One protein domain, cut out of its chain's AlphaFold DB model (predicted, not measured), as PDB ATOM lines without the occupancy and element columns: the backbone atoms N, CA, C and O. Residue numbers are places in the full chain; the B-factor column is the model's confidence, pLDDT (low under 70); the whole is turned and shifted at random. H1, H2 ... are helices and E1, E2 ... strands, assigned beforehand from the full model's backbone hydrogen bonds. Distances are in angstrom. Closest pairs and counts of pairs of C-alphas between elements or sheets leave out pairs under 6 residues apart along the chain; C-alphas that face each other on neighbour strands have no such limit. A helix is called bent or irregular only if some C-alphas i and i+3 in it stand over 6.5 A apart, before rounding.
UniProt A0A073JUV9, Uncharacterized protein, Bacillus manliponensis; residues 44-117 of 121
ATOM      1  N   ILE A  44     -12.131   3.138  27.636       96.06
ATOM      2  CA  ILE A  44     -12.384   4.175  26.634       96.06
ATOM      3  C   ILE A  44     -13.224   5.266  27.277       96.06
ATOM      4  O   ILE A  44     -14.366   5.025  27.670       96.06
ATOM      5  N   ASP A  45     -12.648   6.458  27.402       91.62
ATOM      6  CA  ASP A  45     -13.340   7.580  28.027       91.62
ATOM      7  C   ASP A  45     -14.318   8.291  27.073       91.62
ATOM      8  O   ASP A  45     -14.428   7.987  25.881       91.62
ATOM      9  N   GLU A  46     -15.034   9.285  27.600       89.38
ATOM     10  CA  GLU A  46     -16.004  10.091  26.847       89.38
ATOM     11  C   GLU A  46     -15.402  10.831  25.636       89.38
ATOM     12  O   GLU A  46     -16.116  11.179  24.692       89.38
ATOM     13  N   HIS A  47     -14.085  11.042  25.628       90.94
ATOM     14  CA  HIS A  47     -13.336  11.676  24.548       90.94
ATOM     15  C   HIS A  47     -12.689  10.663  23.595       90.94
ATOM     16  O   HIS A  47     -11.892  11.060  22.744       90.94
ATOM     17  N   GLN A  48     -13.044   9.377  23.699       90.88
ATOM     18  CA  GLN A  48     -12.473   8.278  22.913       90.88
ATOM     19  C   GLN A  48     -10.967   8.086  23.145       90.88
ATOM     20  O   GLN A  48     -10.261   7.540  22.292       90.88
ATOM     21  N   ARG A  49     -10.452   8.532  24.295       91.38
ATOM     22  CA  ARG A  49      -9.071   8.257  24.691       91.38
ATOM     23  C   ARG A  49      -8.992   6.851  25.266       91.38
ATOM     24  O   ARG A  49      -9.854   6.435  26.036       91.38
ATOM     25  N   ARG A  50      -7.934   6.137  24.886       93.69
ATOM     26  CA  ARG A  50      -7.611   4.809  25.411       93.69
ATOM     27  C   ARG A  50      -6.782   4.990  26.672       93.69
ATOM     28  O   ARG A  50      -5.662   5.483  26.584       93.69
ATOM     29  N   LEU A  51      -7.336   4.599  27.811       94.38
ATOM     30  CA  LEU A  51      -6.647   4.636  29.091       94.38
ATOM     31  C   LEU A  51      -6.275   3.210  29.493       94.38
ATOM     32  O   LEU A  51      -7.158   2.387  29.723       94.38
ATOM     33  N   GLU A  52      -4.985   2.898  29.534       93.75
ATOM     34  CA  GLU A  52      -4.487   1.584  29.944       93.75
ATOM     35  C   GLU A  52      -4.819   1.320  31.409       93.75
ATOM     36  O   GLU A  52      -4.560   2.170  32.259       93.75
ATOM     37  N   ILE A  53      -5.384   0.146  31.696       93.69
ATOM     38  CA  ILE A  53      -5.683  -0.301  33.055       93.69
ATOM     39  C   ILE A  53      -4.529  -1.167  33.554       93.69
ATOM     40  O   ILE A  53      -4.212  -2.201  32.963       93.69
ATOM     41  N   SER A  54      -3.947  -0.787  34.685       89.81
ATOM     42  CA  SER A  54      -2.881  -1.532  35.355       89.81
ATOM     43  C   SER A  54      -3.108  -1.561  36.866       89.81
ATOM     44  O   SER A  54      -3.952  -0.851  37.416       89.81
ATOM     45  N   THR A  55      -2.357  -2.413  37.563       87.69
ATOM     46  CA  THR A  55      -2.275  -2.326  39.025       87.69
ATOM     47  C   THR A  55      -1.253  -1.269  39.422       87.69
ATOM     48  O   THR A  55      -0.270  -1.064  38.708       87.69
ATOM     49  N   ILE A  56      -1.408  -0.676  40.611       81.44
ATOM     50  CA  ILE A  56      -0.387   0.227  41.175       81.44
ATOM     51  C   ILE A  56       0.993  -0.443  41.180       81.44
ATOM     52  O   ILE A  56       1.990   0.184  40.837       81.44
ATOM     53  N   LEU A  57       1.061  -1.719  41.574       80.25
ATOM     54  CA  LEU A  57       2.322  -2.460  41.598       80.25
ATOM     55  C   LEU A  57       2.905  -2.610  40.193       80.25
ATOM     56  O   LEU A  57       4.083  -2.324  40.015       80.25
ATOM     57  N   GLY A  58       2.081  -2.969  39.207       81.31
ATOM     58  CA  GLY A  58       2.499  -3.044  37.809       81.31
ATOM     59  C   GLY A  58       3.057  -1.716  37.291       81.31
ATOM     60  O   GLY A  58       4.145  -1.707  36.723       81.31
ATOM     61  N   SER A  59       2.387  -0.590  37.562       78.56
ATOM     62  CA  SER A  59       2.896   0.741  37.190       78.56
ATOM     63  C   SER A  59       4.224   1.071  37.881       78.56
ATOM     64  O   SER A  59       5.163   1.563  37.258       78.56
ATOM     65  N   VAL A  60       4.341   0.761  39.174       81.62
ATOM     66  CA  VAL A  60       5.547   1.025  39.974       81.62
ATOM     67  C   VAL A  60       6.728   0.159  39.515       81.62
ATOM     68  O   VAL A  60       7.863   0.636  39.491       81.62
ATOM     69  N   GLU A  61       6.494  -1.100  39.141       82.38
ATOM     70  CA  GLU A  61       7.539  -2.030  38.687       82.38
ATOM     71  C   GLU A  61       8.191  -1.608  37.366       82.38
ATOM     72  O   GLU A  61       9.356  -1.936  37.136       82.38
ATOM     73  N   MET A  62       7.497  -0.823  36.535       79.12
ATOM     74  CA  MET A  62       8.067  -0.268  35.303       79.12
ATOM     75  C   MET A  62       9.113   0.831  35.555       79.12
ATOM     76  O   MET A  62       9.888   1.169  34.656       79.12
ATOM     77  N   ILE A  63       9.181   1.385  36.770       82.62
ATOM     78  CA  ILE A  63      10.136   2.439  37.121       82.62
ATOM     79  C   ILE A  63      11.462   1.810  37.565       82.62
ATOM     80  O   ILE A  63      11.568   1.215  38.637       82.62
ATOM     81  N   ILE A  64      12.498   1.976  36.737       85.50
ATOM     82  CA  ILE A  64      13.833   1.392  36.966       85.50
ATOM     83  C   ILE A  64      14.548   2.050  38.155       85.50
ATOM     84  O   ILE A  64      15.215   1.371  38.934       85.50
ATOM     85  N   ASP A  65      14.436   3.372  38.286       92.06
ATOM     86  CA  ASP A  65      15.111   4.126  39.341       92.06
ATOM     87  C   ASP A  65      14.418   3.913  40.694       92.06
ATOM     88  O   ASP A  65      13.220   4.159  40.839       92.06
ATOM     89  N   GLU A  66      15.165   3.453  41.701       89.19
ATOM     90  CA  GLU A  66      14.584   3.063  42.986       89.19
ATOM     91  C   GLU A  66      14.013   4.241  43.781       89.19
ATOM     92  O   GLU A  66      12.988   4.083  44.449       89.19
ATOM     93  N   GLU A  67      14.654   5.410  43.713       90.50
ATOM     94  CA  GLU A  67      14.218   6.606  44.430       90.50
ATOM     95  C   GLU A  67      12.954   7.174  43.782       90.50
ATOM     96  O   GLU A  67      11.972   7.465  44.473       90.50
ATOM     97  N   VAL A  68      12.937   7.256  42.449       86.44
ATOM     98  CA  VAL A  68      11.751   7.665  41.686       86.44
ATOM     99  C   VAL A  68      10.602   6.694  41.944       86.44
ATOM    100  O   VAL A  68       9.497   7.128  42.268       86.44
ATOM    101  N   ARG A  69      10.865   5.386  41.888       88.06
ATOM    102  CA  ARG A  69       9.879   4.329  42.139       88.06
ATOM    103  C   ARG A  69       9.275   4.428  43.537       88.06
ATOM    104  O   ARG A  69       8.056   4.357  43.682       88.06
ATOM    105  N   TYR A  70      10.103   4.623  44.565       85.69
ATOM    106  CA  TYR A  70       9.633   4.777  45.943       85.69
ATOM    107  C   TYR A  70       8.757   6.024  46.113       85.69
ATOM    108  O   TYR A  70       7.681   5.954  46.712       85.69
ATOM    109  N   ASN A  71       9.196   7.160  45.566       85.44
ATOM    110  CA  ASN A  71       8.447   8.413  45.632       85.44
ATOM    111  C   ASN A  71       7.111   8.315  44.884       85.44
ATOM    112  O   ASN A  71       6.091   8.782  45.391       85.44
ATOM    113  N   TYR A  72       7.106   7.648  43.731       81.94
ATOM    114  CA  TYR A  72       5.915   7.400  42.933       81.94
ATOM    115  C   TYR A  72       4.910   6.491  43.655       81.94
ATOM    116  O   TYR A  72       3.759   6.877  43.856       81.94
ATOM    117  N   TRP A  73       5.361   5.338  44.166       82.12
ATOM    118  CA  TRP A  73       4.533   4.437  44.975       82.12
ATOM    119  C   TRP A  73       3.918   5.149  46.184       82.12
ATOM    120  O   TRP A  73       2.730   4.996  46.470       82.12
ATOM    121  N   LYS A  74       4.715   5.960  46.889       81.81
ATOM    122  CA  LYS A  74       4.249   6.728  48.046       81.81
ATOM    123  C   LYS A  74       3.183   7.754  47.653       81.81
ATOM    124  O   LYS A  74       2.201   7.896  48.379       81.81
ATOM    125  N   ALA A  75       3.362   8.447  46.527       78.44
ATOM    126  CA  ALA A  75       2.392   9.410  46.016       78.44
ATOM    127  C   ALA A  75       1.058   8.728  45.676       78.44
ATOM    128  O   ALA A  75       0.022   9.137  46.211       78.44
ATOM    129  N   LEU A  76       1.092   7.640  44.898       74.62
ATOM    130  CA  LEU A  76      -0.101   6.871  44.535       74.62
ATOM    131  C   LEU A  76      -0.811   6.327  45.777       74.62
ATOM    132  O   LEU A  76      -1.974   6.633  46.012       74.62
ATOM    133  N   ARG A  77      -0.103   5.617  46.659       72.12
ATOM    134  CA  ARG A  77      -0.719   4.995  47.843       72.12
ATOM    135  C   ARG A  77      -1.321   6.003  48.829       72.12
ATOM    136  O   ARG A  77      -2.188   5.647  49.617       72.12
ATOM    137  N   SER A  78      -0.846   7.249  48.823       67.69
ATOM    138  CA  SER A  78      -1.388   8.311  49.680       67.69
ATOM    139  C   SER A  78      -2.648   8.984  49.126       67.69
ATOM    140  O   SER A  78      -3.327   9.690  49.869       67.69
ATOM    141  N   THR A  79      -2.949   8.788  47.840       63.06
ATOM    142  CA  THR A  79      -4.014   9.504  47.118       63.06
ATOM    143  C   THR A  79      -5.042   8.579  46.469       63.06
ATOM    144  O   THR A  79      -6.134   9.029  46.130       63.06
ATOM    145  N   ILE A  80      -4.718   7.294  46.330       65.81
ATOM    146  CA  ILE A  80      -5.508   6.305  45.611       65.81
ATOM    147  C   ILE A  80      -6.067   5.270  46.595       65.81
ATOM    148  O   ILE A  80      -5.317   4.628  47.327       65.81
ATOM    149  N   ASN A  81      -7.390   5.103  46.582       69.25
ATOM    150  CA  ASN A  81      -8.112   4.094  47.372       69.25
ATOM    151  C   ASN A  81      -8.443   2.815  46.576       69.25
ATOM    152  O   ASN A  81      -9.154   1.963  47.097       69.25
ATOM    153  N   SER A  82      -7.959   2.702  45.338       77.81
ATOM    154  CA  SER A  82      -8.167   1.563  44.435       77.81
ATOM    155  C   SER A  82      -6.834   0.867  44.150       77.81
ATOM    156  O   SER A  82      -5.794   1.516  44.082       77.81
ATOM    157  N   ASP A  83      -6.838  -0.448  43.950       84.38
ATOM    158  CA  ASP A  83      -5.628  -1.156  43.504       84.38
ATOM    159  C   ASP A  83      -5.355  -0.963  41.998       84.38
ATOM    160  O   ASP A  83      -4.277  -1.324  41.507       84.38
ATOM    161  N   TRP A  84      -6.310  -0.363  41.280       89.88
ATOM    162  CA  TRP A  84      -6.307  -0.181  39.836       89.88
ATOM    163  C   TRP A  84      -6.147   1.283  39.446       89.88
ATOM    164  O   TRP A  84      -6.755   2.200  40.013       89.88
ATOM    165  N   VAL A  85      -5.317   1.496  38.435       89.56
ATOM    166  CA  VAL A  85      -5.046   2.811  37.870       89.56
ATOM    167  C   VAL A  85      -5.321   2.805  36.381       89.56
ATOM    168  O   VAL A  85      -5.230   1.773  35.717       89.56
ATOM    169  N   VAL A  86      -5.666   3.984  35.876       91.38
ATOM    170  CA  VAL A  86      -5.792   4.254  34.448       91.38
ATOM    171  C   VAL A  86      -4.713   5.238  34.017       91.38
ATOM    172  O   VAL A  86      -4.495   6.248  34.693       91.38
ATOM    173  N   SER A  87      -4.050   4.935  32.899       88.75
ATOM    174  CA  SER A  87      -2.946   5.714  32.333       88.75
ATOM    175  C   SER A  87      -3.211   6.093  30.881       88.75
ATOM    176  O   SER A  87      -3.617   5.250  30.086       88.75
ATOM    177  N   ASP A  88      -2.942   7.341  30.500       85.00
ATOM    178  CA  ASP A  88      -2.962   7.763  29.088       85.00
ATOM    179  C   ASP A  88      -1.666   7.436  28.321       85.00
ATOM    180  O   ASP A  88      -1.575   7.702  27.122       85.00
ATOM    181  N   GLY A  89      -0.668   6.853  28.994       73.06
ATOM    182  CA  GLY A  89       0.618   6.468  28.409       73.06
ATOM    183  C   GLY A  89       1.581   7.628  28.138       73.06
ATOM    184  O   GLY A  89       2.727   7.377  27.763       73.06
ATOM    185  N   GLU A  90       1.163   8.881  28.342       67.31
ATOM    186  CA  GLU A  90       2.031  10.044  28.164       67.31
ATOM    187  C   GLU A  90       2.440  10.645  29.510       67.31
ATOM    188  O   GLU A  90       3.636  10.738  29.794       67.31
ATOM    189  N   TYR A  91       1.474  11.061  30.341       53.34
ATOM    190  CA  TYR A  91       1.776  11.900  31.510       53.34
ATOM    191  C   TYR A  91       0.781  11.819  32.669       53.34
ATOM    192  O   TYR A  91       1.054  12.427  33.711       53.34
ATOM    193  N   SER A  92      -0.350  11.120  32.538       71.75
ATOM    194  CA  SER A  92      -1.333  11.069  33.623       71.75
ATOM    195  C   SER A  92      -1.736   9.646  33.997       71.75
ATOM    196  O   SER A  92      -2.363   8.928  33.227       71.75
ATOM    197  N   GLU A  93      -1.378   9.269  35.227       81.62
ATOM    198  CA  GLU A  93      -1.939   8.113  35.920       81.62
ATOM    199  C   GLU A  93      -2.857   8.609  37.034       81.62
ATOM    200  O   GLU A  93      -2.511   9.531  37.783       81.62
ATOM    201  N   ARG A  94      -4.032   7.994  37.155       86.38
ATOM    202  CA  ARG A  94      -4.958   8.245  38.265       86.38
ATOM    203  C   ARG A  94      -5.589   6.952  38.756       86.38
ATOM    204  O   ARG A  94      -5.682   5.976  38.018       86.38
ATOM    205  N   ALA A  95      -6.100   6.995  39.981       86.12
ATOM    206  CA  ALA A  95      -7.024   5.982  40.474       86.12
ATOM    207  C   ALA A  95      -8.224   5.848  39.539       86.12
ATOM    208  O   ALA A  95      -8.737   6.861  39.042       86.12
ATOM    209  N   MET A  96      -8.718   4.626  39.383       89.38
ATOM    210  CA  MET A  96     -10.082   4.429  38.909       89.38
ATOM    211  C   MET A  96     -11.071   5.034  39.916       89.38
ATOM    212  O   MET A  96     -10.819   5.054  41.128       89.38
ATOM    213  N   THR A  97     -12.185   5.572  39.424       89.56
ATOM    214  CA  THR A  97     -13.328   5.856  40.296       89.56
ATOM    215  C   THR A  97     -13.896   4.541  40.820       89.56
ATOM    216  O   THR A  97     -13.607   3.464  40.295       89.56
ATOM    217  N   LYS A  98     -14.729   4.616  41.858       88.12
ATOM    218  CA  LYS A  98     -15.359   3.423  42.423       88.12
ATOM    219  C   LYS A  98     -16.189   2.682  41.368       88.12
ATOM    220  O   LYS A  98     -16.140   1.463  41.288       88.12
ATOM    221  N   GLU A  99     -16.938   3.420  40.559       91.00
ATOM    222  CA  GLU A  99     -17.819   2.869  39.533       91.00
ATOM    223  C   GLU A  99     -17.024   2.282  38.354       91.00
ATOM    224  O   GLU A  99     -17.362   1.206  37.863       91.00
ATOM    225  N   GLU A 100     -15.929   2.935  37.945       92.88
ATOM    226  CA  GLU A 100     -14.993   2.384  36.957       92.88
ATOM    227  C   GLU A 100     -14.387   1.064  37.458       92.88
ATOM    228  O   GLU A 100     -14.323   0.087  36.710       92.88
ATOM    229  N   GLU A 101     -13.948   1.025  38.720       92.44
ATOM    230  CA  GLU A 101     -13.361  -0.162  39.345       92.44
ATOM    231  C   GLU A 101     -14.379  -1.305  39.447       92.44
ATOM    232  O   GLU A 101     -14.065  -2.433  39.076       92.44
ATOM    233  N   GLU A 102     -15.614  -1.030  39.872       92.75
ATOM    234  CA  GLU A 102     -16.693  -2.026  39.905       92.75
ATOM    235  C   GLU A 102     -16.980  -2.600  38.507       92.75
ATOM    236  O   GLU A 102     -17.081  -3.822  38.347       92.75
ATOM    237  N   ALA A 103     -17.058  -1.746  37.480       95.25
ATOM    238  CA  ALA A 103     -17.273  -2.175  36.100       95.25
ATOM    239  C   ALA A 103     -16.107  -3.025  35.567       95.25
ATOM    240  O   ALA A 103     -16.324  -4.059  34.927       95.25
ATOM    241  N   PHE A 104     -14.869  -2.620  35.854       95.38
ATOM    242  CA  PHE A 104     -13.681  -3.360  35.445       95.38
ATOM    243  C   PHE A 104     -13.547  -4.700  36.174       95.38
ATOM    244  O   PHE A 104     -13.252  -5.709  35.535       95.38
ATOM    245  N   LEU A 105     -13.807  -4.756  37.481       94.12
ATOM    246  CA  LEU A 105     -13.773  -6.008  38.238       94.12
ATOM    247  C   LEU A 105     -14.835  -6.994  37.742       94.12
ATOM    248  O   LEU A 105     -14.543  -8.183  37.618       94.12
ATOM    249  N   PHE A 106     -16.025  -6.507  37.381       94.56
ATOM    250  CA  PHE A 106     -17.048  -7.334  36.748       94.56
ATOM    251  C   PHE A 106     -16.582  -7.885  35.392       94.56
ATOM    252  O   PHE A 106     -16.695  -9.086  35.145       94.56
ATOM    253  N   LEU A 107     -16.014  -7.033  34.525       95.31
ATOM    254  CA  LEU A 107     -15.429  -7.466  33.251       95.31
ATOM    255  C   LEU A 107     -14.339  -8.520  33.465       95.31
ATOM    256  O   LEU A 107     -14.289  -9.528  32.760       95.31
ATOM    257  N   LYS A 108     -13.457  -8.282  34.436       93.44
ATOM    258  CA  LYS A 108     -12.356  -9.179  34.754       93.44
ATOM    259  C   LYS A 108     -12.879 -10.555  35.157       93.44
ATOM    260  O   LYS A 108     -12.469 -11.538  34.553       93.44
ATOM    261  N   GLU A 109     -13.808 -10.614  36.109       92.50
ATOM    262  CA  GLU A 109     -14.366 -11.874  36.613       92.50
ATOM    263  C   GLU A 109     -15.124 -12.648  35.523       92.50
ATOM    264  O   GLU A 109     -14.976 -13.860  35.415       92.50
ATOM    265  N   LYS A 110     -15.946 -11.960  34.719       91.25
ATOM    266  CA  LYS A 110     -16.867 -12.612  33.771       91.25
ATOM    267  C   LYS A 110     -16.304 -12.845  32.381       91.25
ATOM    268  O   LYS A 110     -16.890 -13.598  31.619       91.25
ATOM    269  N   VAL A 111     -15.224 -12.166  32.013       90.31
ATOM    270  CA  VAL A 111     -14.671 -12.256  30.658       90.31
ATOM    271  C   VAL A 111     -13.204 -12.627  30.711       90.31
ATOM    272  O   VAL A 111     -12.812 -13.634  30.132       90.31
ATOM    273  N   LEU A 112     -12.375 -11.844  31.400       90.75
ATOM    274  CA  LEU A 112     -10.922 -12.041  31.342       90.75
ATOM    275  C   LEU A 112     -10.483 -13.327  32.053       90.75
ATOM    276  O   LEU A 112      -9.645 -14.063  31.527       90.75
ATOM    277  N   ASP A 113     -11.061 -13.616  33.215       89.50
ATOM    278  CA  ASP A 113     -10.753 -14.819  33.987       89.50
ATOM    279  C   ASP A 113     -11.266 -16.073  33.245       89.50
ATOM    280  O   ASP A 113     -10.505 -17.021  33.047       89.50
ATOM    281  N   GLU A 114     -12.477 -16.033  32.677       86.56
ATOM    282  CA  GLU A 114     -13.016 -17.129  31.850       86.56
ATOM    283  C   GLU A 114     -12.176 -17.377  30.577       86.56
ATOM    284  O   GLU A 114     -11.833 -18.522  30.255       86.56
ATOM    285  N   MET A 115     -11.755 -16.305  29.887       85.56
ATOM    286  CA  MET A 115     -10.853 -16.377  28.728       85.56
ATOM    287  C   MET A 115      -9.486 -16.982  29.077       85.56
ATOM    288  O   MET A 115      -8.858 -17.613  28.217       85.56
ATOM    289  N   SER A 116      -9.002 -16.745  30.298       82.31
ATOM    290  CA  SER A 116      -7.717 -17.250  30.795       82.31
ATOM    291  C   SER A 116      -7.780 -18.741  31.116       82.31
ATOM    292  O   SER A 116      -6.823 -19.470  30.860       82.31
ATOM    293  N   GLU A 117      -8.924 -19.212  31.608       81.75
ATOM    294  CA  GLU A 117      -9.182 -20.626  31.903       81.75
ATOM    295  C   GLU A 117      -9.487 -21.458  30.641       81.75
ATOM    296  O   GLU A 117      -9.608 -22.682  30.706       81.75
TER     297      GLU A 117
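What this domain is: This is residues 44 to 117 of the 121 residues of an uncharacterized protein of Bacillus manliponensis (UniProt A0A073JUV9). A small three-stranded antiparallel sheet, E1 - E2 - E3, sits in the middle, with the helical hairpin of H1 and H2 to one side of it and the long, kinked helix H3 to the other. Residues 106 to 111 of H3 stick out from the rest. The printed part has 74 residues, with elements in the order E1, H1, H2, E2, E3, H3; the class is mixed, helices and strands. It is only just compact, close to loose, with a radius of gyration of the C-alphas of 13.5 A, and spans 38 by 32 by 21 A.

How they stand to each other: The inner strand E2, residues 84 to 87, is antiparallel to E1, residues 50 to 55, at 144 degrees; N 52 and O 87 are within hydrogen-bond range at 2.8 A. E2 and E3, residues 93 to 95, form a hairpin, with N 86 and O 94 at 2.9 A. H1, residues 56 to 61, is on the sheet at a height of 8.2 A and stands up from it at 54 degrees. H1 touches H2, residues 66 to 79, at a shallow tilt of 5 degrees, opposite ways; their closest C-alphas, of Val 60 and Arg 69, are 5.9 A apart. H2 only grazes the sheet, with residues 76 to 79. H3, residues 98 to 116, only grazes it too, with residues 100 to 105, and is apart from H1 and H2; the closest C-alphas of E2 and H3, of Trp 84 and Glu 101, are 7.1 A apart. Every O i to N i+4 pair is within hydrogen-bond range in H1 and H2, and 13 of 15 in H3.

Where its parts are: E1 begins at C-alpha 50, (-7.611, 4.809, 25.411), and is 16.3 A long; E2 measures 10.1 A, E3 7.2 A and H1 8.6 A. H2 is 20.1 A long. H3, 24.9 A long, has a kink of 35 degrees near residue 108 and is irregular, but only just, C-alphas 110 and 113 being 6.50 A apart; it ends at C-alpha 116, (-7.717, -17.250, 30.795).

The domain as a whole: The two C-alphas farthest apart, of Glu 67 and Glu 114, are 38.3 A apart. The printed part has no cut, and its five links between elements are tight. The mean pLDDT of the printed part is 85.3; residues 78 to 81 and 90 to 91 are under 70.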